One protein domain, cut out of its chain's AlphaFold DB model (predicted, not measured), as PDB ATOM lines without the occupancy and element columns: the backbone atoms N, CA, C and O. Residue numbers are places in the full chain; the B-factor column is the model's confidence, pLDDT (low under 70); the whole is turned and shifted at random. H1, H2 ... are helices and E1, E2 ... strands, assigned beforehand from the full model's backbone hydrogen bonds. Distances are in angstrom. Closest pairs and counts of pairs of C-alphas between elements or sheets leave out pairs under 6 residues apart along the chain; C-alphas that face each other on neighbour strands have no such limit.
ATOM      1  N   MET A   9     328.016 166.724 216.759       90.31
ATOM      2  CA  MET A   9     327.597 165.846 217.861       90.31
ATOM      3  C   MET A   9     326.596 164.775 217.405       90.31
ATOM      4  O   MET A   9     326.681 163.619 217.812       90.31
ATOM      5  N   GLY A  10     325.643 165.134 216.543       90.12
ATOM      6  CA  GLY A  10     324.743 164.161 215.931       90.12
ATOM      7  C   GLY A  10     325.496 163.156 215.058       90.12
ATOM      8  O   GLY A  10     325.236 161.958 215.152       90.12
ATOM      9  N   GLY A  11     326.453 163.635 214.258       93.25
ATOM     10  CA  GLY A  11     327.297 162.797 213.405       93.25
ATOM     11  C   GLY A  11     328.134 161.794 214.202       93.25
ATOM     12  O   GLY A  11     328.168 160.614 213.859       93.25
ATOM     13  N   THR A  12     328.739 162.218 215.314       95.56
ATOM     14  CA  THR A  12     329.516 161.316 216.178       95.56
ATOM     15  C   THR A  12     328.635 160.283 216.879       95.56
ATOM     16  O   THR A  12     329.040 159.128 216.988       95.56
ATOM     17  N   LYS A  13     327.409 160.639 217.292       94.75
ATOM     18  CA  LYS A  13     326.441 159.668 217.836       94.75
ATOM     19  C   LYS A  13     326.006 158.635 216.796       94.75
ATOM     20  O   LYS A  13     325.929 157.455 217.123       94.75
ATOM     21  N   LEU A  14     325.758 159.054 215.553       94.00
ATOM     22  CA  LEU A  14     325.455 158.128 214.457       94.00
ATOM     23  C   LEU A  14     326.614 157.154 214.220       94.00
ATOM     24  O   LEU A  14     326.395 155.948 214.123       94.00
ATOM     25  N   LEU A  15     327.847 157.665 214.173       94.44
ATOM     26  CA  LEU A  15     329.039 156.831 214.029       94.44
ATOM     27  C   LEU A  15     329.162 155.826 215.180       94.44
ATOM     28  O   LEU A  15     329.383 154.645 214.926       94.44
ATOM     29  N   ALA A  16     328.949 156.266 216.423       94.88
ATOM     30  CA  ALA A  16     328.966 155.390 217.588       94.88
ATOM     31  C   ALA A  16     327.931 154.256 217.468       94.88
ATOM     32  O   ALA A  16     328.274 153.096 217.674       94.88
ATOM     33  N   GLU A  17     326.693 154.543 217.057       93.25
ATOM     34  CA  GLU A  17     325.677 153.500 216.844       93.25
ATOM     35  C   GLU A  17     326.107 152.469 215.791       93.25
ATOM     36  O   GLU A  17     325.946 151.260 215.987       93.25
ATOM     37  N   LYS A  18     326.715 152.926 214.689       90.88
ATOM     38  CA  LYS A  18     327.256 152.023 213.663       90.88
ATOM     39  C   LYS A  18     328.430 151.200 214.191       90.88
ATOM     40  O   LYS A  18     328.500 150.009 213.893       90.88
ATOM     41  N   MET A  19     329.298 151.780 215.023       91.94
ATOM     42  CA  MET A  19     330.388 151.048 215.677       91.94
ATOM     43  C   MET A  19     329.866 149.950 216.607       91.94
ATOM     44  O   MET A  19     330.360 148.832 216.530       91.94
ATOM     45  N   PHE A  20     328.856 150.220 217.439       90.00
ATOM     46  CA  PHE A  20     328.271 149.212 218.335       90.00
ATOM     47  C   PHE A  20     327.570 148.088 217.563       90.00
ATOM     48  O   PHE A  20     327.738 146.912 217.891       90.00
ATOM     49  N   THR A  21     326.838 148.438 216.503       84.88
ATOM     50  CA  THR A  21     326.190 147.451 215.625       84.88
ATOM     51  C   THR A  21     327.236 146.557 214.947       84.88
ATOM     52  O   THR A  21     327.112 145.333 214.949       84.88
ATOM     53  N   SER A  22     328.310 147.159 214.428       86.00
ATOM     54  CA  SER A  22     329.438 146.446 213.817       86.00
ATOM     55  C   SER A  22     330.179 145.571 214.834       86.00
ATOM     56  O   SER A  22     330.422 144.395 214.580       86.00
ATOM     57  N   ALA A  23     330.463 146.091 216.030       87.25
ATOM     58  CA  ALA A  23     331.115 145.340 217.101       87.25
ATOM     59  C   ALA A  23     330.316 144.091 217.492       87.25
ATOM     60  O   ALA A  23     330.905 143.035 217.705       87.25
ATOM     61  N   HIS A  24     328.979 144.176 217.534       84.69
ATOM     62  CA  HIS A  24     328.149 142.995 217.758       84.69
ATOM     63  C   HIS A  24     328.289 141.959 216.640       84.69
ATOM     64  O   HIS A  24     328.400 140.766 216.922       84.69
ATOM     65  N   HIS A  25     328.317 142.414 215.387       81.38
ATOM     66  CA  HIS A  25     328.474 141.542 214.228       81.38
ATOM     67  C   HIS A  25     329.823 140.804 214.234       81.38
ATOM     68  O   HIS A  25     329.864 139.593 214.026       81.38
ATOM     69  N   TYR A  26     330.911 141.505 214.563       84.50
ATOM     70  CA  TYR A  26     332.268 140.949 214.607       84.50
ATOM     71  C   TYR A  26     332.640 140.276 215.941       84.50
ATOM     72  O   TYR A  26     333.766 139.812 216.099       84.50
ATOM     73  N   ALA A  27     331.716 140.166 216.902       81.06
ATOM     74  CA  ALA A  27     331.997 139.620 218.233       81.06
ATOM     75  C   ALA A  27     332.370 138.115 218.249       81.06
ATOM     76  O   ALA A  27     332.803 137.601 219.282       81.06
ATOM     77  N   GLY A  28     332.200 137.386 217.138       77.00
ATOM     78  CA  GLY A  28     332.620 135.985 217.000       77.00
ATOM     79  C   GLY A  28     331.965 135.051 218.024       77.00
ATOM     80  O   GLY A  28     330.742 134.913 218.055       77.00
ATOM     81  N   VAL A  29     332.763 134.409 218.884       77.25
ATOM     82  CA  VAL A  29     332.289 133.528 219.979       77.25
ATOM     83  C   VAL A  29     332.042 134.260 221.305       77.25
ATOM     84  O   VAL A  29     331.612 133.644 222.281       77.25
ATOM     85  N   SER A  30     332.294 135.572 221.362       83.88
ATOM     86  CA  SER A  30     332.109 136.360 222.580       83.88
ATOM     87  C   SER A  30     330.648 136.377 223.033       83.88
ATOM     88  O   SER A  30     329.730 136.543 222.224       83.88
ATOM     89  N   GLN A  31     330.447 136.257 224.346       85.75
ATOM     90  CA  GLN A  31     329.141 136.374 224.997       85.75
ATOM     91  C   GLN A  31     328.719 137.836 225.223       85.75
ATOM     92  O   GLN A  31     327.577 138.095 225.603       85.75
ATOM     93  N   THR A  32     329.613 138.801 224.978       90.19
ATOM     94  CA  THR A  32     329.295 140.225 225.105       90.19
ATOM     95  C   THR A  32     328.264 140.634 224.061       90.19
ATOM     96  O   THR A  32     328.438 140.434 222.856       90.19
ATOM     97  N   LYS A  33     327.185 141.256 224.531       88.44
ATOM     98  CA  LYS A  33     326.134 141.822 223.692       88.44
ATOM     99  C   LYS A  33     326.260 143.340 223.687       88.44
ATOM    100  O   LYS A  33     326.473 143.949 224.730       88.44
ATOM    101  N   PHE A  34     326.085 143.937 222.518       91.88
ATOM    102  CA  PHE A  34     326.104 145.384 222.335       91.88
ATOM    103  C   PHE A  34     324.725 145.816 221.868       91.88
ATOM    104  O   PHE A  34     324.171 145.168 220.993       91.88
ATOM    105  N   ALA A  35     324.175 146.879 222.433       92.81
ATOM    106  CA  ALA A  35     322.940 147.492 221.966       92.81
ATOM    107  C   ALA A  35     323.020 148.996 222.220       92.81
ATOM    108  O   ALA A  35     323.785 149.450 223.078       92.81
ATOM    109  N   CYS A  36     322.233 149.765 221.482       95.94
ATOM    110  CA  CYS A  36     322.130 151.204 221.656       95.94
ATOM    111  C   CYS A  36     320.741 151.575 222.172       95.94
ATOM    112  O   CYS A  36     319.748 150.927 221.847       95.94
ATOM    113  N   VAL A  37     320.667 152.657 222.945       96.75
ATOM    114  CA  VAL A  37     319.398 153.275 223.332       96.75
ATOM    115  C   VAL A  37     319.392 154.712 222.820       96.75
ATOM    116  O   VAL A  37     320.346 155.459 223.038       96.75
ATOM    117  N   ARG A  38     318.314 155.094 222.141       96.81
ATOM    118  CA  ARG A  38     318.033 156.443 221.657       96.81
ATOM    119  C   ARG A  38     316.901 157.047 222.470       96.81
ATOM    120  O   ARG A  38     315.831 156.453 222.614       96.81
ATOM    121  N   PHE A  39     317.121 158.258 222.957       95.56
ATOM    122  CA  PHE A  39     316.098 159.035 223.635       95.56
ATOM    123  C   PHE A  39     316.349 160.536 223.508       95.56
ATOM    124  O   PHE A  39     317.419 160.964 223.068       95.56
ATOM    125  N   GLY A  40     315.301 161.280 223.858       93.88
ATOM    126  CA  GLY A  40     315.151 162.728 223.835       93.88
ATOM    127  C   GLY A  40     316.025 163.473 224.832       93.88
ATOM    128  O   GLY A  40     317.045 162.994 225.329       93.88
ATOM    129  N   ASN A  41     315.570 164.674 225.148       95.12
ATOM    130  CA  ASN A  41     316.147 165.500 226.189       95.12
ATOM    131  C   ASN A  41     315.746 164.967 227.562       95.12
ATOM    132  O   ASN A  41     314.627 164.507 227.772       95.12
ATOM    133  N   VAL A  42     316.658 165.055 228.520       94.12
ATOM    134  CA  VAL A  42     316.385 164.664 229.902       94.12
ATOM    135  C   VAL A  42     316.180 165.936 230.715       94.12
ATOM    136  O   VAL A  42     317.037 166.823 230.701       94.12
ATOM    137  N   ILE A  43     315.046 166.050 231.407       92.25
ATOM    138  CA  ILE A  43     314.757 167.229 232.235       92.25
ATOM    139  C   ILE A  43     315.817 167.345 233.334       92.25
ATOM    140  O   ILE A  43     316.212 166.355 233.948       92.25
ATOM    141  N   GLY A  44     316.313 168.565 233.550       83.81
ATOM    142  CA  GLY A  44     317.300 168.852 234.591       83.81
ATOM    143  C   GLY A  44     318.712 168.339 234.305       83.81
ATOM    144  O   GLY A  44     319.582 168.452 235.169       83.81
ATOM    145  N   SER A  45     318.999 167.821 233.104       89.62
ATOM    146  CA  SER A  45     320.373 167.445 232.764       89.62
ATOM    147  C   SER A  45     321.296 168.670 232.778       89.62
ATOM    148  O   SER A  45     320.921 169.753 232.315       89.62
ATOM    149  N   ARG A  46     322.528 168.509 233.280       86.75
ATOM    150  CA  ARG A  46     323.521 169.597 233.354       86.75
ATOM    151  C   ARG A  46     323.779 170.205 231.973       86.75
ATOM    152  O   ARG A  46     323.893 169.476 230.992       86.75
ATOM    153  N   GLY A  47     323.866 171.533 231.912       83.94
ATOM    154  CA  GLY A  47     324.090 172.269 230.661       83.94
ATOM    155  C   GLY A  47     322.912 172.245 229.678       83.94
ATOM    156  O   GLY A  47     323.084 172.653 228.533       83.94
ATOM    157  N   SER A  48     321.732 171.764 230.090       91.94
ATOM    158  CA  SER A  48     320.517 171.867 229.276       91.94
ATOM    159  C   SER A  48     319.849 173.235 229.409       91.94
ATOM    160  O   SER A  48     320.239 174.081 230.216       91.94
ATOM    161  N   VAL A  49     318.820 173.443 228.593       94.00
ATOM    162  CA  VAL A  49     318.105 174.714 228.495       94.00
ATOM    163  C   VAL A  49     317.359 175.091 229.782       94.00
ATOM    164  O   VAL A  49     317.335 176.262 230.137       94.00
ATOM    165  N   ILE A  50     316.812 174.116 230.522       95.12
ATOM    166  CA  ILE A  50     316.012 174.391 231.728       95.12
ATOM    167  C   ILE A  50     316.879 175.017 232.839       95.12
ATOM    168  O   ILE A  50     316.526 176.101 233.295       95.12
ATOM    169  N   PRO A  51     318.037 174.444 233.239       94.00
ATOM    170  CA  PRO A  51     318.952 175.109 234.168       94.00
ATOM    171  C   PRO A  51     319.416 176.492 233.700       94.00
ATOM    172  O   PRO A  51     319.565 177.387 234.524       94.00
ATOM    173  N   ALA A  52     319.631 176.680 232.393       95.69
ATOM    174  CA  ALA A  52     320.020 177.981 231.852       95.69
ATOM    175  C   ALA A  52     318.904 179.026 232.013       95.69
ATOM    176  O   ALA A  52     319.184 180.165 232.366       95.69
ATOM    177  N   TRP A  53     317.643 178.644 231.803       96.88
ATOM    178  CA  TRP A  53     316.498 179.525 232.037       96.88
ATOM    179  C   TRP A  53     316.279 179.829 233.513       96.88
ATOM    180  O   TRP A  53     316.001 180.974 233.846       96.88
ATOM    181  N   ILE A  54     316.450 178.845 234.399       95.25
ATOM    182  CA  ILE A  54     316.388 179.069 235.851       95.25
ATOM    183  C   ILE A  54     317.457 180.089 236.273       95.25
ATOM    184  O   ILE A  54     317.149 181.037 236.988       95.25
ATOM    185  N   ASP A  55     318.690 179.950 235.778       95.44
ATOM    186  CA  ASP A  55     319.776 180.904 236.039       95.44
ATOM    187  C   ASP A  55     319.486 182.303 235.467       95.44
ATOM    188  O   ASP A  55     319.750 183.306 236.131       95.44
ATOM    189  N   GLN A  56     318.893 182.387 234.269       96.94
ATOM    190  CA  GLN A  56     318.438 183.655 233.686       96.94
ATOM    191  C   GLN A  56     317.379 184.324 234.570       96.94
ATOM    192  O   GLN A  56     317.532 185.495 234.909       96.94
ATOM    193  N   ILE A  57     316.364 183.576 235.013       96.56
ATOM    194  CA  ILE A  57     315.310 184.074 235.907       96.56
ATOM    195  C   ILE A  57     315.912 184.572 237.222       96.56
ATOM    196  O   ILE A  57     315.642 185.703 237.613       96.56
ATOM    197  N   ALA A  58     316.773 183.780 237.866       95.00
ATOM    198  CA  ALA A  58     317.406 184.136 239.138       95.00
ATOM    199  C   ALA A  58     318.278 185.403 239.054       95.00
ATOM    200  O   ALA A  58     318.469 186.099 240.048       95.00
ATOM    201  N   LYS A  59     318.820 185.708 237.868       95.81
ATOM    202  CA  LYS A  59     319.606 186.920 237.585       95.81
ATOM    203  C   LYS A  59     318.765 188.072 237.034       95.81
ATOM    204  O   LYS A  59     319.336 189.063 236.580       95.81
ATOM    205  N   SER A  60     317.436 187.932 237.020       94.44
ATOM    206  CA  SER A  60     316.507 188.887 236.402       94.44
ATOM    207  C   SER A  60     316.845 189.197 234.934       94.44
ATOM    208  O   SER A  60     316.669 190.316 234.458       94.44
ATOM    209  N   GLN A  61     317.373 188.206 234.215       95.94
ATOM    210  CA  GLN A  61     317.663 188.273 232.785       95.94
ATOM    211  C   GLN A  61     316.488 187.712 231.973       95.94
ATOM    212  O   GLN A  61     315.769 186.831 232.454       95.94
ATOM    213  N   PRO A  62     316.308 188.163 230.718       96.44
ATOM    214  CA  PRO A  62     315.275 187.615 229.854       96.44
ATOM    215  C   PRO A  62     315.516 186.125 229.583       96.44
ATOM    216  O   PRO A  62     316.636 185.708 229.269       96.44
ATOM    217  N   VAL A  63     314.443 185.335 229.622       97.56
ATOM    218  CA  VAL A  63     314.471 183.927 229.220       97.56
ATOM    219  C   VAL A  63     314.650 183.851 227.709       97.56
ATOM    220  O   VAL A  63     313.792 184.277 226.931       97.56
ATOM    221  N   THR A  64     315.792 183.318 227.281       96.94
ATOM    222  CA  THR A  64     316.154 183.260 225.858       96.94
ATOM    223  C   THR A  64     315.600 182.008 225.175       96.94
ATOM    224  O   THR A  64     315.968 180.886 225.523       96.94
ATOM    225  N   LEU A  65     314.757 182.198 224.163       96.00
ATOM    226  CA  LEU A  65     314.172 181.146 223.327       96.00
ATOM    227  C   LEU A  65     314.792 181.198 221.933       96.00
ATOM    228  O   LEU A  65     314.867 182.268 221.342       96.00
ATOM    229  N   THR A  66     315.227 180.071 221.375       94.56
ATOM    230  CA  THR A  66     315.678 180.048 219.973       94.56
ATOM    231  C   THR A  66     314.487 180.181 219.035       94.56
ATOM    232  O   THR A  66     314.427 181.113 218.238       94.56
ATOM    233  N   ASP A  67     313.502 179.305 219.202       95.81
ATOM    234  CA  ASP A  67     312.209 179.356 218.528       95.81
ATOM    235  C   ASP A  67     311.149 178.721 219.458       95.81
ATOM    236  O   ASP A  67     311.373 177.621 219.979       95.81
ATOM    237  N   PRO A  68     310.033 179.417 219.743       96.06
ATOM    238  CA  PRO A  68     309.015 178.939 220.676       96.06
ATOM    239  C   PRO A  68     308.212 177.743 220.152       96.06
ATOM    240  O   PRO A  68     307.707 176.974 220.966       96.06
ATOM    241  N   ASP A  69     308.115 177.550 218.836       95.88
ATOM    242  CA  ASP A  69     307.345 176.475 218.205       95.88
ATOM    243  C   ASP A  69     308.169 175.202 217.978       95.88
ATOM    244  O   ASP A  69     307.645 174.169 217.547       95.88
ATOM    245  N   MET A  70     309.456 175.224 218.341       95.94
ATOM    246  CA  MET A  70     310.268 174.017 218.395       95.94
ATOM    247  C   MET A  70     309.631 172.949 219.278       95.94
ATOM    248  O   MET A  70     309.181 173.215 220.393       95.94
ATOM    249  N   THR A  71     309.681 171.706 218.805       96.50
ATOM    250  CA  THR A  71     309.216 170.540 219.561       96.50
ATOM    251  C   THR A  71     310.375 169.623 219.903       96.50
ATOM    252  O   THR A  71     311.317 169.449 219.122       96.50
ATOM    253  N   ARG A  72     310.335 169.042 221.097       95.88
ATOM    254  CA  ARG A  72     311.386 168.171 221.625       95.88
ATOM    255  C   ARG A  72     310.769 167.016 222.392       95.88
ATOM    256  O   ARG A  72     309.744 167.196 223.046       95.88
ATOM    257  N   PHE A  73     311.412 165.854 222.349       96.00
ATOM    258  CA  PHE A  73     311.066 164.778 223.267       96.00
ATOM    259  C   PHE A  73     311.705 165.051 224.621       96.00
ATOM    260  O   PHE A  73     312.879 165.431 224.677       96.00
ATOM    261  N   PHE A  74     310.950 164.841 225.697       95.25
ATOM    262  CA  PHE A  74     311.473 164.922 227.056       95.25
ATOM    263  C   PHE A  74     311.135 163.687 227.873       95.25
ATOM    264  O   PHE A  74     310.111 163.043 227.674       95.25
ATOM    265  N   LEU A  75     312.003 163.392 228.829       93.06
ATOM    266  CA  LEU A  75     311.791 162.383 229.851       93.06
ATOM    267  C   LEU A  75     312.463 162.823 231.155       93.06
ATOM    268  O   LEU A  75     313.432 163.589 231.135       93.06
ATOM    269  N   SER A  76     311.960 162.346 232.289       90.31
ATOM    270  CA  SER A  76     312.637 162.523 233.574       90.31
ATOM    271  C   SER A  76     313.861 161.600 233.673       90.31
ATOM    272  O   SER A  76     313.970 160.593 232.963       90.31
ATOM    273  N   ILE A  77     314.809 161.925 234.559       89.62
ATOM    274  CA  ILE A  77     315.967 161.053 234.827       89.62
ATOM    275  C   ILE A  77     315.510 159.647 235.277       89.62
ATOM    276  O   ILE A  77     315.995 158.671 234.698       89.62
ATOM    277  N   PRO A  78     314.561 159.492 236.230       89.94
ATOM    278  CA  PRO A  78     314.049 158.174 236.615       89.94
ATOM    279  C   PRO A  78     313.446 157.385 235.447       89.94
ATOM    280  O   PRO A  78     313.703 156.184 235.319       89.94
ATOM    281  N   GLN A  79     312.695 158.051 234.563       91.62
ATOM    282  CA  GLN A  79     312.146 157.429 233.356       91.62
ATOM    283  C   GLN A  79     313.260 156.933 232.430       91.62
ATOM    284  O   GLN A  79     313.213 155.786 231.985       91.62
ATOM    285  N   ALA A  80     314.287 157.757 232.187       92.75
ATOM    286  CA  ALA A  80     315.427 157.399 231.339       92.75
ATOM    287  C   ALA A  80     316.129 156.145 231.857       92.75
ATOM    288  O   ALA A  80     316.325 155.182 231.118       92.75
ATOM    289  N   VAL A  81     316.443 156.137 233.152       94.00
ATOM    290  CA  VAL A  81     317.112 155.018 233.812       94.00
ATOM    291  C   VAL A  81     316.256 153.752 233.730       94.00
ATOM    292  O   VAL A  81     316.732 152.713 233.270       94.00
ATOM    293  N   SER A  82     314.979 153.838 234.114       95.00
ATOM    294  CA  SER A  82     314.047 152.704 234.096       95.00
ATOM    295  C   SER A  82     313.938 152.068 232.707       95.00
ATOM    296  O   SER A  82     314.064 150.849 232.556       95.00
ATOM    297  N   LEU A  83     313.769 152.892 231.674       95.81
ATOM    298  CA  LEU A  83     313.616 152.438 230.296       95.81
ATOM    299  C   LEU A  83     314.912 151.845 229.723       95.81
ATOM    300  O   LEU A  83     314.857 150.825 229.037       95.81
ATOM    301  N   VAL A  84     316.080 152.397 230.073       96.56
ATOM    302  CA  VAL A  84     317.383 151.800 229.726       96.56
ATOM    303  C   VAL A  84     317.530 150.410 230.354       96.56
ATOM    304  O   VAL A  84     317.912 149.465 229.666       96.56
ATOM    305  N   PHE A  85     317.156 150.230 231.625       96.62
ATOM    306  CA  PHE A  85     317.177 148.907 232.264       96.62
ATOM    307  C   PHE A  85     316.173 147.922 231.650       96.62
ATOM    308  O   PHE A  85     316.416 146.712 231.646       96.62
ATOM    309  N   LYS A  86     315.031 148.394 231.140       95.38
ATOM    310  CA  LYS A  86     314.095 147.545 230.386       95.38
ATOM    311  C   LYS A  86     314.682 147.120 229.040       95.38
ATOM    312  O   LYS A  86     314.615 145.937 228.719       95.38
ATOM    313  N   ALA A  87     315.307 148.038 228.302       94.81
ATOM    314  CA  ALA A  87     316.017 147.722 227.062       94.81
ATOM    315  C   ALA A  87     317.136 146.695 227.307       94.81
ATOM    316  O   ALA A  87     317.199 145.672 226.630       94.81
ATOM    317  N   MET A  88     317.941 146.891 228.358       94.25
ATOM    318  CA  MET A  88     319.002 145.959 228.757       94.25
ATOM    319  C   MET A  88     318.475 144.551 229.073       94.25
ATOM    320  O   MET A  88     319.121 143.563 228.751       94.25
ATOM    321  N   ARG A  89     317.293 144.422 229.684       92.75
ATOM    322  CA  ARG A  89     316.684 143.104 229.944       92.75
ATOM    323  C   ARG A  89     316.165 142.421 228.678       92.75
ATOM    324  O   ARG A  89     316.112 141.198 228.634       92.75
ATOM    325  N   ARG A  90     315.780 143.199 227.663       90.88
ATOM    326  CA  ARG A  90     315.249 142.701 226.383       90.88
ATOM    327  C   ARG A  90     316.334 142.432 225.339       90.88
ATOM    328  O   ARG A  90     316.059 141.733 224.370       90.88
ATOM    329  N   MET A  91     317.536 142.984 225.512       90.69
ATOM    330  CA  MET A  91     318.576 142.936 224.487       90.69
ATOM    331  C   MET A  91     319.061 141.509 224.195       90.69
ATOM    332  O   MET A  91     319.437 140.723 225.077       90.69
ATOM    333  N   VAL A  92     319.137 141.198 222.909       86.00
ATOM    334  CA  VAL A  92     319.812 140.015 222.380       86.00
ATOM    335  C   VAL A  92     321.098 140.377 221.637       86.00
ATOM    336  O   VAL A  92     321.956 139.506 221.496       86.00
ATOM    337  N   GLY A  93     321.290 141.658 221.314       88.00
ATOM    338  CA  GLY A  93     322.473 142.236 220.693       88.00
ATOM    339  C   GLY A  93     322.186 142.803 219.298       88.00
ATOM    340  O   GLY A  93     321.414 142.248 218.519       88.00
ATOM    341  N   GLY A  94     322.845 143.915 218.978       88.12
ATOM    342  CA  GLY A  94     322.752 144.638 217.714       88.12
ATOM    343  C   GLY A  94     321.550 145.577 217.599       88.12
ATOM    344  O   GLY A  94     321.424 146.247 216.577       88.12
ATOM    345  N   GLU A  95     320.677 145.644 218.605       92.25
ATOM    346  CA  GLU A  95     319.486 146.487 218.543       92.25
ATOM    347  C   GLU A  95     319.767 147.962 218.789       92.25
ATOM    348  O   GLU A  95     320.676 148.350 219.530       92.25
ATOM    349  N   ILE A  96     318.858 148.775 218.261       95.25
ATOM    350  CA  ILE A  96     318.677 150.156 218.677       95.25
ATOM    351  C   ILE A  96     317.282 150.280 219.295       95.25
ATOM    352  O   ILE A  96     316.266 150.178 218.610       95.25
ATOM    353  N   PHE A  97     317.234 150.504 220.605       96.69
ATOM    354  CA  PHE A  97     316.003 150.755 221.347       96.69
ATOM    355  C   PHE A  97     315.681 152.246 221.325       96.69
ATOM    356  O   PHE A  97     316.530 153.061 221.673       96.69
ATOM    357  N   ILE A  98     314.460 152.623 220.959       97.56
ATOM    358  CA  ILE A  98     314.006 154.017 220.956       97.56
ATOM    359  C   ILE A  98     312.896 154.169 221.980       97.56
ATOM    360  O   ILE A  98     311.842 153.553 221.855       97.56
ATOM    361  N   LEU A  99     313.120 154.998 222.992       96.81
ATOM    362  CA  LEU A  99     312.157 155.175 224.076       96.81
ATOM    363  C   LEU A  99     310.944 155.985 223.604       96.81
ATOM    364  O   LEU A  99     311.104 156.980 222.897       96.81
ATOM    365  N   LYS A 100     309.730 155.590 223.997       95.12
ATOM    366  CA  LYS A 100     308.539 156.420 223.776       95.12
ATOM    367  C   LYS A 100     308.489 157.512 224.830       95.12
ATOM    368  O   LYS A 100     308.623 157.243 226.021       95.12
ATOM    369  N   MET A 101     308.311 158.747 224.382       94.44
ATOM    370  CA  MET A 101     308.401 159.929 225.232       94.44
ATOM    371  C   MET A 101     307.337 160.959 224.864       94.44
ATOM    372  O   MET A 101     306.945 161.044 223.694       94.44
ATOM    373  N   PRO A 102     306.898 161.771 225.837       94.44
ATOM    374  CA  PRO A 102     306.089 162.939 225.552       94.44
ATOM    375  C   PRO A 102     306.850 163.974 224.719       94.44
ATOM    376  O   PRO A 102     308.074 164.120 224.812       94.44
ATOM    377  N   VAL A 103     306.087 164.724 223.931       95.81
ATOM    378  CA  VAL A 103     306.561 165.896 223.195       95.81
ATOM    379  C   VAL A 103     306.254 167.147 224.006       95.81
ATOM    380  O   VAL A 103     305.163 167.276 224.555       95.81
ATOM    381  N   LEU A 104     307.189 168.088 224.051       95.81
ATOM    382  CA  LEU A 104     306.954 169.430 224.574       95.81
ATOM    383  C   LEU A 104     307.264 170.456 223.490       95.81
ATOM    384  O   LEU A 104     308.251 170.321 222.759       95.81
ATOM    385  N   ARG A 105     306.433 171.499 223.425       96.62
ATOM    386  CA  ARG A 105     306.741 172.727 222.696       96.62
ATOM    387  C   ARG A 105     307.606 173.622 223.584       96.62
ATOM    388  O   ARG A 105     307.316 173.788 224.769       96.62
ATOM    389  N   MET A 106     308.676 174.190 223.031       96.25
ATOM    390  CA  MET A 106     309.661 174.941 223.818       96.25
ATOM    391  C   MET A 106     309.073 176.202 224.458       96.25
ATOM    392  O   MET A 106     309.463 176.541 225.573       96.25
ATOM    393  N   GLY A 107     308.117 176.862 223.798       96.56
ATOM    394  CA  GLY A 107     307.388 177.999 224.361       96.56
ATOM    395  C   GLY A 107     306.566 177.630 225.599       96.56
ATOM    396  O   GLY A 107     306.633 178.341 226.600       96.56
ATOM    397  N   ASP A 108     305.866 176.493 225.563       96.50
ATOM    398  CA  ASP A 108     305.029 176.030 226.682       96.50
ATOM    399  C   ASP A 108     305.902 175.595 227.867       96.50
ATOM    400  O   ASP A 108     305.597 175.888 229.022       96.50
ATOM    401  N   LEU A 109     307.037 174.947 227.578       96.44
ATOM    402  CA  LEU A 109     308.033 174.613 228.592       96.44
ATOM    403  C   LEU A 109     308.637 175.872 229.230       96.44
ATOM    404  O   LEU A 109     308.780 175.916 230.448       96.44
ATOM    405  N   ALA A 110     308.978 176.896 228.440       96.81
ATOM    406  CA  ALA A 110     309.495 178.154 228.977       96.81
ATOM    407  C   ALA A 110     308.468 178.863 229.861       96.81
ATOM    408  O   ALA A 110     308.834 179.355 230.924       96.81
ATOM    409  N   GLU A 111     307.191 178.884 229.466       96.06
ATOM    410  CA  GLU A 111     306.127 179.447 230.299       96.06
ATOM    411  C   GLU A 111     306.008 178.706 231.634       96.06
ATOM    412  O   GLU A 111     305.984 179.347 232.682       96.06
ATOM    413  N   ALA A 112     306.008 177.369 231.611       95.50
ATOM    414  CA  ALA A 112     305.932 176.563 232.826       95.50
ATOM    415  C   ALA A 112     307.142 176.788 233.755       95.50
ATOM    416  O   ALA A 112     306.986 176.894 234.972       95.50
ATOM    417  N   VAL A 113     308.348 176.911 233.187       95.62
ATOM    418  CA  VAL A 113     309.569 177.238 233.942       95.62
ATOM    419  C   VAL A 113     309.473 178.640 234.553       95.62
ATOM    420  O   VAL A 113     309.768 178.801 235.733       95.62
ATOM    421  N   ILE A 114     309.032 179.646 233.795       96.25
ATOM    422  CA  ILE A 114     308.888 181.023 234.291       96.25
ATOM    423  C   ILE A 114     307.862 181.095 235.424       96.25
ATOM    424  O   ILE A 114     308.172 181.624 236.486       96.25
ATOM    425  N   GLU A 115     306.671 180.528 235.228       94.06
ATOM    426  CA  GLU A 115     305.598 180.490 236.232       94.06
ATOM    427  C   GLU A 115     306.070 179.917 237.560       94.06
ATOM    428  O   GLU A 115     305.770 180.448 238.628       94.06
ATOM    429  N   ARG A 116     306.863 178.856 237.480       91.44
ATOM    430  CA  ARG A 116     307.362 178.186 238.659       91.44
ATOM    431  C   ARG A 116     308.506 178.943 239.332       91.44
ATOM    432  O   ARG A 116     308.451 179.230 240.524       91.44
ATOM    433  N   PHE A 117     309.573 179.213 238.587       94.19
ATOM    434  CA  PHE A 117     310.834 179.652 239.178       94.19
ATOM    435  C   PHE A 117     310.891 181.165 239.407       94.19
ATOM    436  O   PHE A 117     311.684 181.610 240.233       94.19
ATOM    437  N   ALA A 118     310.038 181.969 238.756       93.00
ATOM    438  CA  ALA A 118     309.960 183.401 239.049       93.00
ATOM    439  C   ALA A 118     309.593 183.638 240.521       93.00
ATOM    440  O   ALA A 118     310.322 184.328 241.231       93.00
ATOM    441  N   GLN A 119     308.534 182.982 241.007       88.38
ATOM    442  CA  GLN A 119     308.096 183.107 242.398       88.38
ATOM    443  C   GLN A 119     309.128 182.545 243.385       88.38
ATOM    444  O   GLN A 119     309.390 183.172 244.411       88.38
ATOM    445  N   GLU A 120     309.755 181.404 243.067       88.31
ATOM    446  CA  GLU A 120     310.815 180.809 243.900       88.31
ATOM    447  C   GLU A 120     312.014 181.764 244.092       88.31
ATOM    448  O   GLU A 120     312.646 181.751 245.150       88.31
ATOM    449  N   HIS A 121     312.284 182.639 243.115       89.69
ATOM    450  CA  HIS A 121     313.338 183.657 243.164       89.69
ATOM    451  C   HIS A 121     312.846 185.071 243.534       89.69
ATOM    452  O   HIS A 121     313.620 186.023 243.481       89.69
ATOM    453  N   GLY A 122     311.586 185.227 243.959       88.44
ATOM    454  CA  GLY A 122     311.039 186.516 244.400       88.44
ATOM    455  C   GLY A 122     310.752 187.510 243.267       88.44
ATOM    456  O   GLY A 122     310.686 188.715 243.505       88.44
ATOM    457  N   HIS A 123     310.588 187.019 242.041       89.75
ATOM    458  CA  HIS A 123     310.223 187.809 240.871       89.75
ATOM    459  C   HIS A 123     308.736 187.655 240.542       89.75
ATOM    460  O   HIS A 123     308.160 186.572 240.667       89.75
ATOM    461  N   ASP A 124     308.117 188.740 240.072       90.44
ATOM    462  CA  ASP A 124     306.803 188.658 239.440       90.44
ATOM    463  C   ASP A 124     306.943 187.932 238.097       90.44
ATOM    464  O   ASP A 124     307.745 188.324 237.245       90.44
ATOM    465  N   GLN A 125     306.150 186.879 237.896       88.75
ATOM    466  CA  GLN A 125     306.100 186.130 236.645       88.75
ATOM    467  C   GLN A 125     305.844 187.051 235.443       88.75
ATOM    468  O   GLN A 125     306.442 186.857 234.386       88.75
ATOM    469  N   ALA A 126     304.979 188.059 235.606       89.88
ATOM    470  CA  ALA A 126     304.637 189.000 234.542       89.88
ATOM    471  C   ALA A 126     305.809 189.920 234.154       89.88
ATOM    472  O   ALA A 126     305.824 190.454 233.046       89.88
ATOM    473  N   ALA A 127     306.797 190.081 235.040       89.94
ATOM    474  CA  ALA A 127     307.984 190.894 234.800       89.94
ATOM    475  C   ALA A 127     309.113 190.129 234.084       89.94
ATOM    476  O   ALA A 127     310.064 190.752 233.612       89.94
ATOM    477  N   VAL A 128     309.035 188.797 233.982       94.25
ATOM    478  CA  VAL A 128     310.065 187.999 233.301       94.25
ATOM    479  C   VAL A 128     309.889 188.094 231.783       94.25
ATOM    480  O   VAL A 128     308.998 187.486 231.188       94.25
ATOM    481  N   GLU A 129     310.778 188.844 231.134       94.25
ATOM    482  CA  GLU A 129     310.797 188.978 229.678       94.25
ATOM    483  C   GLU A 129     311.202 187.659 228.994       94.25
ATOM    484  O   GLU A 129     312.106 186.943 229.433       94.25
ATOM    485  N   ARG A 130     310.562 187.357 227.860       96.25
ATOM    486  CA  ARG A 130     310.963 186.281 226.946       96.25
ATOM    487  C   ARG A 130     311.575 186.895 225.696       96.25
ATOM    488  O   ARG A 130     310.911 187.665 225.007       96.25
ATOM    489  N   LYS A 131     312.803 186.501 225.362       97.00
ATOM    490  CA  LYS A 131     313.523 187.014 224.192       97.00
ATOM    491  C   LYS A 131     313.762 185.910 223.171       97.00
ATOM    492  O   LYS A 131     314.490 184.957 223.449       97.00
ATOM    493  N   VAL A 132     313.202 186.064 221.972       97.31
ATOM    494  CA  VAL A 132     313.483 185.162 220.848       97.31
ATOM    495  C   VAL A 132     314.815 185.556 220.210       97.31
ATOM    496  O   VAL A 132     314.967 186.670 219.717       97.31
ATOM    497  N   VAL A 133     315.799 184.655 220.251       95.56
ATOM    498  CA  VAL A 133     317.162 184.877 219.735       95.56
ATOM    499  C   VAL A 133     317.396 184.255 218.355       95.56
ATOM    500  O   VAL A 133     318.452 184.470 217.765       95.56
ATOM    501  N   GLY A 134     316.418 183.510 217.839       93.06
ATOM    502  CA  GLY A 134     316.491 182.828 216.552       93.06
ATOM    503  C   GLY A 134     317.143 181.446 216.628       93.06
ATOM    504  O   GLY A 134     317.805 181.073 217.602       93.06
ATOM    505  N   VAL A 135     316.934 180.669 215.564       91.62
ATOM    506  CA  VAL A 135     317.467 179.309 215.421       91.62
ATOM    507  C   VAL A 135     318.977 179.358 215.226       91.62
ATOM    508  O   VAL A 135     319.486 180.057 214.350       91.62
ATOM    509  N   ARG A 136     319.713 178.588 216.031       89.94
ATOM    510  CA  ARG A 136     321.175 178.509 215.925       89.94
ATOM    511  C   ARG A 136     321.586 177.550 214.809       89.94
ATOM    512  O   ARG A 136     320.877 176.593 214.495       89.94
ATOM    513  N   ALA A 137     322.769 177.764 214.234       88.50
ATOM    514  CA  ALA A 137     323.306 176.883 213.200       88.50
ATOM    515  C   ALA A 137     323.400 175.425 213.699       88.50
ATOM    516  O   ALA A 137     323.982 175.148 214.747       88.50
ATOM    517  N   GLY A 138     322.822 174.488 212.941       84.81
ATOM    518  CA  GLY A 138     322.823 173.059 213.273       84.81
ATOM    519  C   GLY A 138     321.747 172.615 214.277       84.81
ATOM    520  O   GLY A 138     321.714 171.431 214.634       84.81
ATOM    521  N   GLU A 139     320.864 173.517 214.721       88.38
ATOM    522  CA  GLU A 139     319.640 173.152 215.439       88.38
ATOM    523  C   GLU A 139     318.532 172.727 214.468       88.38
ATOM    524  O   GLU A 139     318.434 173.203 213.339       88.38
ATOM    525  N   LYS A 140     317.681 171.803 214.918       90.19
ATOM    526  CA  LYS A 140     316.494 171.369 214.178       90.19
ATOM    527  C   LYS A 140     315.244 171.984 214.795       90.19
ATOM    528  O   LYS A 140     315.186 172.163 216.010       90.19
ATOM    529  N   LEU A 141     314.210 172.218 213.992       93.44
ATOM    530  CA  LEU A 141     312.910 172.661 214.514       93.44
ATOM    531  C   LEU A 141     312.218 171.567 215.341       93.44
ATOM    532  O   LEU A 141     311.567 171.845 216.342       93.44
ATOM    533  N   TYR A 142     312.445 170.306 214.987       94.31
ATOM    534  CA  TYR A 142     311.882 169.140 215.657       94.31
ATOM    535  C   TYR A 142     312.924 168.028 215.789       94.31
ATOM    536  O   TYR A 142     313.920 167.982 215.058       94.31
ATOM    537  N   GLU A 143     312.695 167.108 216.719       92.88
ATOM    538  CA  GLU A 143     313.522 165.919 216.882       92.88
ATOM    539  C   GLU A 143     312.987 164.743 216.072       92.88
ATOM    540  O   GLU A 143     311.785 164.529 215.975       92.88
ATOM    541  N   LEU A 144     313.911 163.964 215.514       94.56
ATOM    542  CA  LEU A 144     313.653 162.708 214.817       94.56
ATOM    543  C   LEU A 144     314.464 161.624 215.532       94.56
ATOM    544  O   LEU A 144     315.680 161.772 215.684       94.56
ATOM    545  N   LEU A 145     313.788 160.574 215.989       95.75
ATOM    546  CA  LEU A 145     314.374 159.455 216.739       95.75
ATOM    547  C   LEU A 145     314.389 158.143 215.949       95.75
ATOM    548  O   LEU A 145     315.192 157.260 216.252       95.75
ATOM    549  N   MET A 146     313.530 158.039 214.932       95.94
ATOM    550  CA  MET A 146     313.468 156.919 213.995       95.94
ATOM    551  C   MET A 146     313.154 157.449 212.601       95.94
ATOM    552  O   MET A 146     312.152 158.151 212.445       95.94
ATOM    553  N   SER A 147     313.986 157.134 211.609       95.06
ATOM    554  CA  SER A 147     313.675 157.464 210.212       95.06
ATOM    555  C   SER A 147     312.546 156.583 209.664       95.06
ATOM    556  O   SER A 147     312.179 155.573 210.264       95.06
ATOM    557  N   GLU A 148     311.987 156.960 208.514       94.19
ATOM    558  CA  GLU A 148     311.008 156.126 207.802       94.19
ATOM    559  C   GLU A 148     311.626 154.784 207.378       94.19
ATOM    560  O   GLU A 148     311.013 153.741 207.596       94.19
ATOM    561  N   ASP A 149     312.878 154.790 206.910       92.81
ATOM    562  CA  ASP A 149     313.620 153.569 206.574       92.81
ATOM    563  C   ASP A 149     313.771 152.637 207.781       92.81
ATOM    564  O   ASP A 149     313.492 151.443 207.688       92.81
ATOM    565  N   GLU A 150     314.157 153.169 208.943       94.12
ATOM    566  CA  GLU A 150     314.253 152.384 210.178       94.12
ATOM    567  C   GLU A 150     312.879 151.847 210.604       94.12
ATOM    568  O   GLU A 150     312.757 150.693 211.020       94.12
ATOM    569  N   ALA A 151     311.821 152.643 210.430       94.75
ATOM    570  CA  ALA A 151     310.453 152.249 210.749       94.75
ATOM    571  C   ALA A 151     309.948 151.063 209.904       94.75
ATOM    572  O   ALA A 151     309.050 150.326 210.332       94.75
ATOM    573  N   THR A 152     310.527 150.823 208.720       93.44
ATOM    574  CA  THR A 152     310.163 149.673 207.875       93.44
ATOM    575  C   THR A 152     310.456 148.330 208.540       93.44
ATOM    576  O   THR A 152     309.663 147.399 208.377       93.44
ATOM    577  N   ILE A 153     311.501 148.253 209.365       91.56
ATOM    578  CA  ILE A 153     311.904 147.037 210.084       91.56
ATOM    579  C   ILE A 153     311.670 147.117 211.594       91.56
ATOM    580  O   ILE A 153     311.819 146.116 212.291       91.56
ATOM    581  N   ALA A 154     311.314 148.295 212.106       94.75
ATOM    582  CA  ALA A 154     311.108 148.496 213.528       94.75
ATOM    583  C   ALA A 154     309.908 147.710 214.067       94.75
ATOM    584  O   ALA A 154     308.863 147.546 213.423       94.75
ATOM    585  N   LEU A 155     310.069 147.282 215.309       94.94
ATOM    586  CA  LEU A 155     309.044 146.684 216.139       94.94
ATOM    587  C   LEU A 155     308.634 147.673 217.232       94.94
ATOM    588  O   LEU A 155     309.390 148.567 217.604       94.94
ATOM    589  N   GLU A 156     307.434 147.505 217.758       95.88
ATOM    590  CA  GLU A 156     306.842 148.324 218.801       95.88
ATOM    591  C   GLU A 156     306.418 147.430 219.965       95.88
ATOM    592  O   GLU A 156     305.713 146.441 219.774       95.88
ATOM    593  N   VAL A 157     306.826 147.817 221.170       94.56
ATOM    594  CA  VAL A 157     306.272 147.342 222.444       94.56
ATOM    595  C   VAL A 157     305.678 148.542 223.191       94.56
ATOM    596  O   VAL A 157     305.688 149.665 222.677       94.56
ATOM    597  N   ASP A 158     305.148 148.332 224.394       92.00
ATOM    598  CA  ASP A 158     304.399 149.356 225.133       92.00
ATOM    599  C   ASP A 158     305.139 150.696 225.251       92.00
ATOM    600  O   ASP A 158     304.598 151.734 224.867       92.00
ATOM    601  N   ASP A 159     306.394 150.677 225.702       94.69
ATOM    602  CA  ASP A 159     307.165 151.861 226.097       94.69
ATOM    603  C   ASP A 159     308.379 152.171 225.203       94.69
ATOM    604  O   ASP A 159     309.120 153.123 225.462       94.69
ATOM    605  N   MET A 160     308.588 151.408 224.128       96.38
ATOM    606  CA  MET A 160     309.705 151.619 223.205       96.38
ATOM    607  C   MET A 160     309.452 151.033 221.813       96.38
ATOM    608  O   MET A 160     308.612 150.153 221.619       96.38
ATOM    609  N   PHE A 161     310.233 151.507 220.851       97.00
ATOM    610  CA  PHE A 161     310.461 150.842 219.577       97.00
ATOM    611  C   PHE A 161     311.791 150.093 219.612       97.00
ATOM    612  O   PHE A 161     312.716 150.468 220.335       97.00
ATOM    613  N   ILE A 162     311.888 149.036 218.818       95.50
ATOM    614  CA  ILE A 162     313.076 148.198 218.692       95.50
ATOM    615  C   ILE A 162     313.418 148.134 217.211       95.50
ATOM    616  O   ILE A 162     312.654 147.574 216.426       95.50
ATOM    617  N   ILE A 163     314.555 148.705 216.823       93.88
ATOM    618  CA  ILE A 163     315.131 148.474 215.500       93.88
ATOM    619  C   ILE A 163     316.032 147.244 215.631       93.88
ATOM    620  O   ILE A 163     317.046 147.316 216.340       93.88
ATOM    621  N   PRO A 164     315.670 146.109 215.010       89.31
ATOM    622  CA  PRO A 164     316.516 144.927 215.029       89.31
ATOM    623  C   PRO A 164     317.794 145.168 214.205       89.31
ATOM    624  O   PRO A 164     317.815 146.045 213.336       89.31
ATOM    625  N   PRO A 165     318.867 144.394 214.435       80.88
ATOM    626  CA  PRO A 165     320.070 144.490 213.618       80.88
ATOM    627  C   PRO A 165     319.759 144.218 212.138       80.88
ATOM    628  O   PRO A 165     319.068 143.261 211.803       80.88
ATOM    629  N   HIS A 166     320.315 145.040 211.244       68.31
ATOM    630  CA  HIS A 166     320.149 144.894 209.789       68.31
ATOM    631  C   HIS A 166     320.869 143.670 209.201       68.31
ATOM    632  O   HIS A 166     320.576 143.272 208.077       68.31
ATOM    633  N   ILE A 167     321.840 143.108 209.925       62.91
ATOM    634  CA  ILE A 167     322.661 141.985 209.473       62.91
ATOM    635  C   ILE A 167     322.285 140.769 210.314       62.91
ATOM    636  O   ILE A 167     322.603 140.706 211.503       62.91
ATOM    637  N   GLU A 168     321.610 139.801 209.697       57.66
ATOM    638  CA  GLU A 168     321.438 138.478 210.291       57.66
ATOM    639  C   GLU A 168     322.804 137.785 210.358       57.66
ATOM    640  O   GLU A 168     323.555 137.783 209.385       57.66
ATOM    641  N   ILE A 169     323.148 137.208 211.512       54.84
ATOM    642  CA  ILE A 169     324.378 136.426 211.683       54.84
ATOM    643  C   ILE A 169     324.007 134.947 211.505       54.84
ATOM    644  O   ILE A 169     323.400 134.372 212.424       54.84
ATOM    645  N   PRO A 170     324.352 134.300 210.373       43.94
ATOM    646  CA  PRO A 170     324.132 132.868 210.205       43.94
ATOM    647  C   PRO A 170     324.915 132.117 211.293       43.94
ATOM    648  O   PRO A 170     326.035 132.497 211.623       43.94
ATOM    649  N   ASN A 171     324.333 131.059 211.865       48.56
ATOM    650  CA  ASN A 171     324.919 130.186 212.903       48.56
ATOM    651  C   ASN A 171     324.925 130.670 214.370       48.56
ATOM    652  O   ASN A 171     325.440 129.952 215.223       48.56
ATOM    653  N   ARG A 172     324.284 131.795 214.730       52.81
ATOM    654  CA  ARG A 172     324.019 132.142 216.155       52.81
ATOM    655  C   ARG A 172     322.614 131.776 216.660       52.81
ATOM    656  O   ARG A 172     322.228 132.174 217.758       52.81
ATOM    657  N   GLY A 173     321.822 131.041 215.874       43.28
ATOM    658  CA  GLY A 173     320.438 130.710 216.243       43.28
ATOM    659  C   GLY A 173     319.552 131.951 216.414       43.28
ATOM    660  O   GLY A 173     318.571 131.927 217.159       43.28
ATOM    661  N   VAL A 174     319.898 133.062 215.754       47.50
ATOM    662  CA  VAL A 174     319.064 134.268 215.704       47.50
ATOM    663  C   VAL A 174     318.036 134.076 214.588       47.50
ATOM    664  O   VAL A 174     317.983 134.834 213.631       47.50
ATOM    665  N   MET A 175     317.224 133.015 214.683       43.66
ATOM    666  CA  MET A 175     315.954 133.002 213.961       43.66
ATOM    667  C   MET A 175     315.179 134.207 214.462       43.66
ATOM    668  O   MET A 175     314.949 134.260 215.669       43.66
ATOM    669  N   ARG A 176     314.847 135.148 213.566       49.34
ATOM    670  CA  ARG A 176     313.789 136.170 213.670       49.34
ATOM    671  C   ARG A 176     313.206 136.268 215.087       49.34
ATOM    672  O   ARG A 176     312.100 135.795 215.336       49.34
ATOM    673  N   ARG A 177     314.003 136.746 216.057       57.66
ATOM    674  CA  ARG A 177     313.641 136.582 217.470       57.66
ATOM    675  C   ARG A 177     312.441 137.476 217.724       57.66
ATOM    676  O   ARG A 177     312.523 138.691 217.566       57.66
ATOM    677  N   SER A 178     311.317 136.862 218.071       65.81
ATOM    678  CA  SER A 178     310.134 137.580 218.516       65.81
ATOM    679  C   SER A 178     310.460 138.217 219.859       65.81
ATOM    680  O   SER A 178     310.681 137.516 220.847       65.81
ATOM    681  N   TYR A 179     310.512 139.543 219.909       81.75
ATOM    682  CA  TYR A 179     310.478 140.244 221.184       81.75
ATOM    683  C   TYR A 179     309.083 140.035 221.774       81.75
ATOM    684  O   TYR A 179     308.079 140.249 221.095       81.75
ATOM    685  N   GLU A 180     309.015 139.565 223.017       83.94
ATOM    686  CA  GLU A 180     307.739 139.291 223.677       83.94
ATOM    687  C   GLU A 180     306.860 140.551 223.699       83.94
ATOM    688  O   GLU A 180     307.304 141.622 224.134       83.94
ATOM    689  N   GLY A 181     305.628 140.411 223.198       87.94
ATOM    690  CA  GLY A 181     304.656 141.498 223.073       87.94
ATOM    691  C   GLY A 181     304.917 142.474 221.921       87.94
ATOM    692  O   GLY A 181     304.200 143.464 221.800       87.94
ATOM    693  N   ALA A 182     305.923 142.232 221.076       91.94
ATOM    694  CA  ALA A 182     306.259 143.150 219.998       91.94
ATOM    695  C   ALA A 182     305.392 142.947 218.752       91.94
ATOM    696  O   ALA A 182     305.182 141.829 218.280       91.94
ATOM    697  N   LYS A 183     304.951 144.064 218.177       94.56
ATOM    698  CA  LYS A 183     304.233 144.144 216.897       94.56
ATOM    699  C   LYS A 183     305.016 145.010 215.905       94.56
ATOM    700  O   LYS A 183     305.886 145.762 216.332       94.56
ATOM    701  N   PRO A 184     304.750 144.952 214.592       94.50
ATOM    702  CA  PRO A 184     305.354 145.891 213.647       94.50
ATOM    703  C   PRO A 184     305.029 147.349 214.011       94.50
ATOM    704  O   PRO A 184     303.873 147.668 214.287       94.50
ATOM    705  N   ALA A 185     306.032 148.229 213.987       94.44
ATOM    706  CA  ALA A 185     305.842 149.655 214.249       94.44
ATOM    707  C   ALA A 185     305.160 150.379 213.064       94.44
ATOM    708  O   ALA A 185     305.258 149.916 211.916       94.44
ATOM    709  N   PRO A 186     304.520 151.545 213.300       93.25
ATOM    710  CA  PRO A 186     304.032 152.417 212.233       93.25
ATOM    711  C   PRO A 186     305.151 152.821 211.265       93.25
ATOM    712  O   PRO A 186     306.247 153.177 211.692       93.25
ATOM    713  N   LYS A 187     304.871 152.824 209.957       91.62
ATOM    714  CA  LYS A 187     305.875 153.040 208.891       91.62
ATOM    715  C   LYS A 187     306.262 154.500 208.650       91.62
ATOM    716  O   LYS A 187     306.980 154.804 207.713       91.62
ATOM    717  N   THR A 188     305.793 155.407 209.495       89.50
ATOM    718  CA  THR A 188     305.950 156.848 209.297       89.50
ATOM    719  C   THR A 188     307.237 157.406 209.921       89.50
ATOM    720  O   THR A 188     307.521 158.584 209.756       89.50
ATOM    721  N   GLY A 189     308.029 156.618 210.656       90.75
ATOM    722  CA  GLY A 189     309.109 157.154 211.498       90.75
ATOM    723  C   GLY A 189     308.577 157.788 212.791       90.75
ATOM    724  O   GLY A 189     307.364 157.872 213.004       90.75
ATOM    725  N   TYR A 190     309.486 158.221 213.668       95.19
ATOM    726  CA  TYR A 190     309.157 158.764 214.991       95.19
ATOM    727  C   TYR A 190     309.817 160.127 215.200       95.19
ATOM    728  O   TYR A 190     311.031 160.222 215.410       95.19
ATOM    729  N   ASP A 191     309.005 161.183 215.110       94.75
ATOM    730  CA  ASP A 191     309.427 162.578 215.227       94.75
ATOM    731  C   ASP A 191     308.494 163.397 216.128       94.75
ATOM    732  O   ASP A 191     307.337 163.028 216.346       94.75
ATOM    733  N   SER A 192     309.008 164.499 216.674       94.44
ATOM    734  CA  SER A 192     308.300 165.293 217.681       94.44
ATOM    735  C   SER A 192     307.205 166.201 217.113       94.44
ATOM    736  O   SER A 192     306.487 166.806 217.896       94.44
ATOM    737  N   ARG A 193     307.025 166.313 215.790       91.69
ATOM    738  CA  ARG A 193     305.948 167.144 215.207       91.69
ATOM    739  C   ARG A 193     304.591 166.461 215.267       91.69
ATOM    740  O   ARG A 193     303.566 167.128 215.261       91.69
ATOM    741  N   ARG A 194     304.594 165.128 215.230       84.44
ATOM    742  CA  ARG A 194     303.375 164.314 215.142       84.44
ATOM    743  C   ARG A 194     302.817 163.922 216.507       84.44
ATOM    744  O   ARG A 194     301.676 163.485 216.589       84.44
ATOM    745  N   GLY A 195     303.620 164.041 217.564       78.62
ATOM    746  CA  GLY A 195     303.157 163.815 218.928       78.62
ATOM    747  C   GLY A 195     302.300 164.979 219.412       78.62
ATOM    748  O   GLY A 195     302.614 166.133 219.133       78.62
ATOM    749  N   LEU A 196     301.239 164.677 220.161       84.69
ATOM    750  CA  LEU A 196     300.476 165.695 220.879       84.69
ATOM    751  C   LEU A 196     301.371 166.290 221.978       84.69
ATOM    752  O   LEU A 196     301.841 165.528 222.832       84.69
ATOM    753  N   PRO A 197     301.639 167.611 221.968       87.56
ATOM    754  CA  PRO A 197     302.412 168.239 223.027       87.56
ATOM    755  C   PRO A 197     301.730 168.069 224.386       87.56
ATOM    756  O   PRO A 197     300.501 168.101 224.485       87.56
ATOM    757  N   LEU A 198     302.524 167.901 225.442       90.50
ATOM    758  CA  LEU A 198     301.996 167.866 226.800       90.50
ATOM    759  C   LEU A 198     301.303 169.178 227.155       90.50
ATOM    760  O   LEU A 198     301.809 170.264 226.886       90.50
ATOM    761  N   GLY A 199     300.168 169.060 227.840       91.31
ATOM    762  CA  GLY A 199     299.505 170.210 228.436       91.31
ATOM    763  C   GLY A 199     300.309 170.786 229.604       91.31
ATOM    764  O   GLY A 199     301.033 170.067 230.297       91.31
ATOM    765  N   LYS A 200     300.108 172.078 229.871       90.25
ATOM    766  CA  LYS A 200     300.798 172.856 230.913       90.25
ATOM    767  C   LYS A 200     300.890 172.147 232.271       90.25
ATOM    768  O   LYS A 200     301.966 172.095 232.855       90.25
ATOM    769  N   ARG A 201     299.795 171.538 232.747       92.44
ATOM    770  CA  ARG A 201     299.769 170.802 234.025       92.44
ATOM    771  C   ARG A 201     300.766 169.640 234.057       92.44
ATOM    772  O   ARG A 201     301.528 169.531 235.004       92.44
ATOM    773  N   ALA A 202     300.809 168.827 233.002       92.69
ATOM    774  CA  ALA A 202     301.743 167.705 232.924       92.69
ATOM    775  C   ALA A 202     303.204 168.182 232.863       92.69
ATOM    776  O   ALA A 202     304.085 167.544 233.431       92.69
ATOM    777  N   ILE A 203     303.466 169.324 232.214       94.06
ATOM    778  CA  ILE A 203     304.797 169.946 232.214       94.06
ATOM    779  C   ILE A 203     305.181 170.386 233.636       94.06
ATOM    780  O   ILE A 203     306.302 170.117 234.066       94.06
ATOM    781  N   GLN A 204     304.261 171.007 234.381       92.50
ATOM    782  CA  GLN A 204     304.496 171.395 235.777       92.50
ATOM    783  C   GLN A 204     304.781 170.181 236.672       92.50
ATOM    784  O   GLN A 204     305.755 170.205 237.424       92.50
ATOM    785  N   ASP A 205     304.014 169.096 236.532       91.75
ATOM    786  CA  ASP A 205     304.234 167.854 237.286       91.75
ATOM    787  C   ASP A 205     305.645 167.284 237.020       91.75
ATOM    788  O   ASP A 205     306.377 166.945 237.955       91.75
ATOM    789  N   MET A 206     306.082 167.260 235.752       90.69
ATOM    790  CA  MET A 206     307.435 166.821 235.375       90.69
ATOM    791  C   MET A 206     308.537 167.711 235.967       90.69
ATOM    792  O   MET A 206     309.588 167.215 236.396       90.69
ATOM    793  N   LEU A 207     308.328 169.031 235.983       92.12
ATOM    794  CA  LEU A 207     309.253 169.960 236.625       92.12
ATOM    795  C   LEU A 207     309.298 169.694 238.133       92.12
ATOM    796  O   LEU A 207     310.388 169.690 238.706       92.12
ATOM    797  N   GLN A 208     308.151 169.483 238.787       90.94
ATOM    798  CA  GLN A 208     308.050 169.263 240.234       90.94
ATOM    799  C   GLN A 208     308.776 167.994 240.678       90.94
ATOM    800  O   GLN A 208     309.514 168.039 241.660       90.94
ATOM    801  N   GLU A 209     308.632 166.903 239.926       89.31
ATOM    802  CA  GLU A 209     309.374 165.660 240.160       89.31
ATOM    803  C   GLU A 209     310.892 165.878 240.053       89.31
ATOM    804  O   GLU A 209     311.663 165.346 240.851       89.31
ATOM    805  N   THR A 210     311.334 166.675 239.073       88.19
ATOM    806  CA  THR A 210     312.766 166.840 238.777       88.19
ATOM    807  C   THR A 210     313.465 167.834 239.703       88.19
ATOM    808  O   THR A 210     314.620 167.634 240.079       88.19
ATOM    809  N   PHE A 211     312.780 168.914 240.063       88.69
ATOM    810  CA  PHE A 211     313.287 169.965 240.936       88.69
ATOM    811  C   PHE A 211     312.385 170.038 242.167       88.69
ATOM    812  O   PHE A 211     311.502 170.878 242.196       88.69
TER     813      PHE A 211
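What this domain is: This is residues 9 to 211 of the 223 residues of the protein "NAD-dependent epimerase/dehydratase family protein" of Nitrospirae bacterium (UniProt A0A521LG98). The model is a rod with two ends: at one, the small sheet E1 E4 E8 has H3 over one face, while H1 and H5 graze it; at the other, H2 and H4 pack on the strand pair E2 E6, and H6 crosses H4. The strand pair E3 E5 lies between the two ends. The printed part has 203 residues with six named helices and eight named strands, in the order H1 E1 H2 E2 E3 H3 E4 E5 H4 E6 E7 H5 E8 H6; the class is mixed, helices and strands, with 101 residues, under half, in named elements. The largest sheet is mixed, in the order E1, E4, E8; E2 and E6 are parallel, E3 and E5 antiparallel. It is only just compact, close to loose, with a radius of gyration of the C-alphas of 19.8 A and spans of 67 by 32 by 30 A.

Where its parts are: The largest sheet holds E1, residues 36 to 38, E4, residues 96 to 99, and E8, residues 160 to 163. H3 is residues 77 to 90, 20.2 A long; H1 is residues 9 to 25, 24.6 A long, beginning at C-alpha 9 (327.597, 165.846, 217.861); H5 is residues 148 to 153, and E7 is residues 144 to 146. E3, residues 71 to 75, is 13.4 A long, and E5 is residues 103 to 105. E2 is residues 63 to 65, E6 is residues 130 to 132, H2 is residues 49 to 58, 14.2 A long, and H4 is residues 106 to 120, 21.0 A long. H6, residues 200 to 210, is 15.5 A long and ends at C-alpha 210 (312.766, 166.840, 238.777).

How they stand to each other: E1 and E4 are parallel, with N 38 and O 97 2.7 A apart; E4 and E8 are antiparallel, with N 98 and O 161 2.8 A apart. H3 is on this sheet, making two layers, a helix on one face of a sheet, at a height over the sheet of 8.7 A; it lies over E4 and runs slantwise to the strands, at 36 degrees to E4 on the local plane. H1 only grazes the sheet with residues 13 to 21, and H5 with residues 150 to 153. E7 pairs with no named strand, but residues 144 to 146 pair antiparallel with residues 190 to 191. E3 and E5 have N 104 and O 72 within hydrogen-bond range, 2.9 A; E2 and E6 have N 65 and O 131, 2.9 A. H2 and H4 touch, closest at the C-alphas of Ile 57 and Ala 118, 6.2 A, running the same way at 37 degrees, only just a steep tilt. H4 and H6 touch, closest at the C-alphas of Ala 112 and Gln 204, 6.1 A, the same way at a steep tilt of 60 degrees. Every O i to N i+4 pair is within hydrogen-bond range in H1, H2, H3 and H6; in H4 it is 9 of 11 and in H5 1 of 2.

The domain as a whole: The two C-alphas farthest apart, those of Ala 127 and Asn 171, are 66.7 A apart. The printed part has no cut. The links E6 to E7, 11 residues, and E8 to H6, 36 residues, are long. Mean pLDDT of the printed part is 89.8; residues 166 to 178 are under 70.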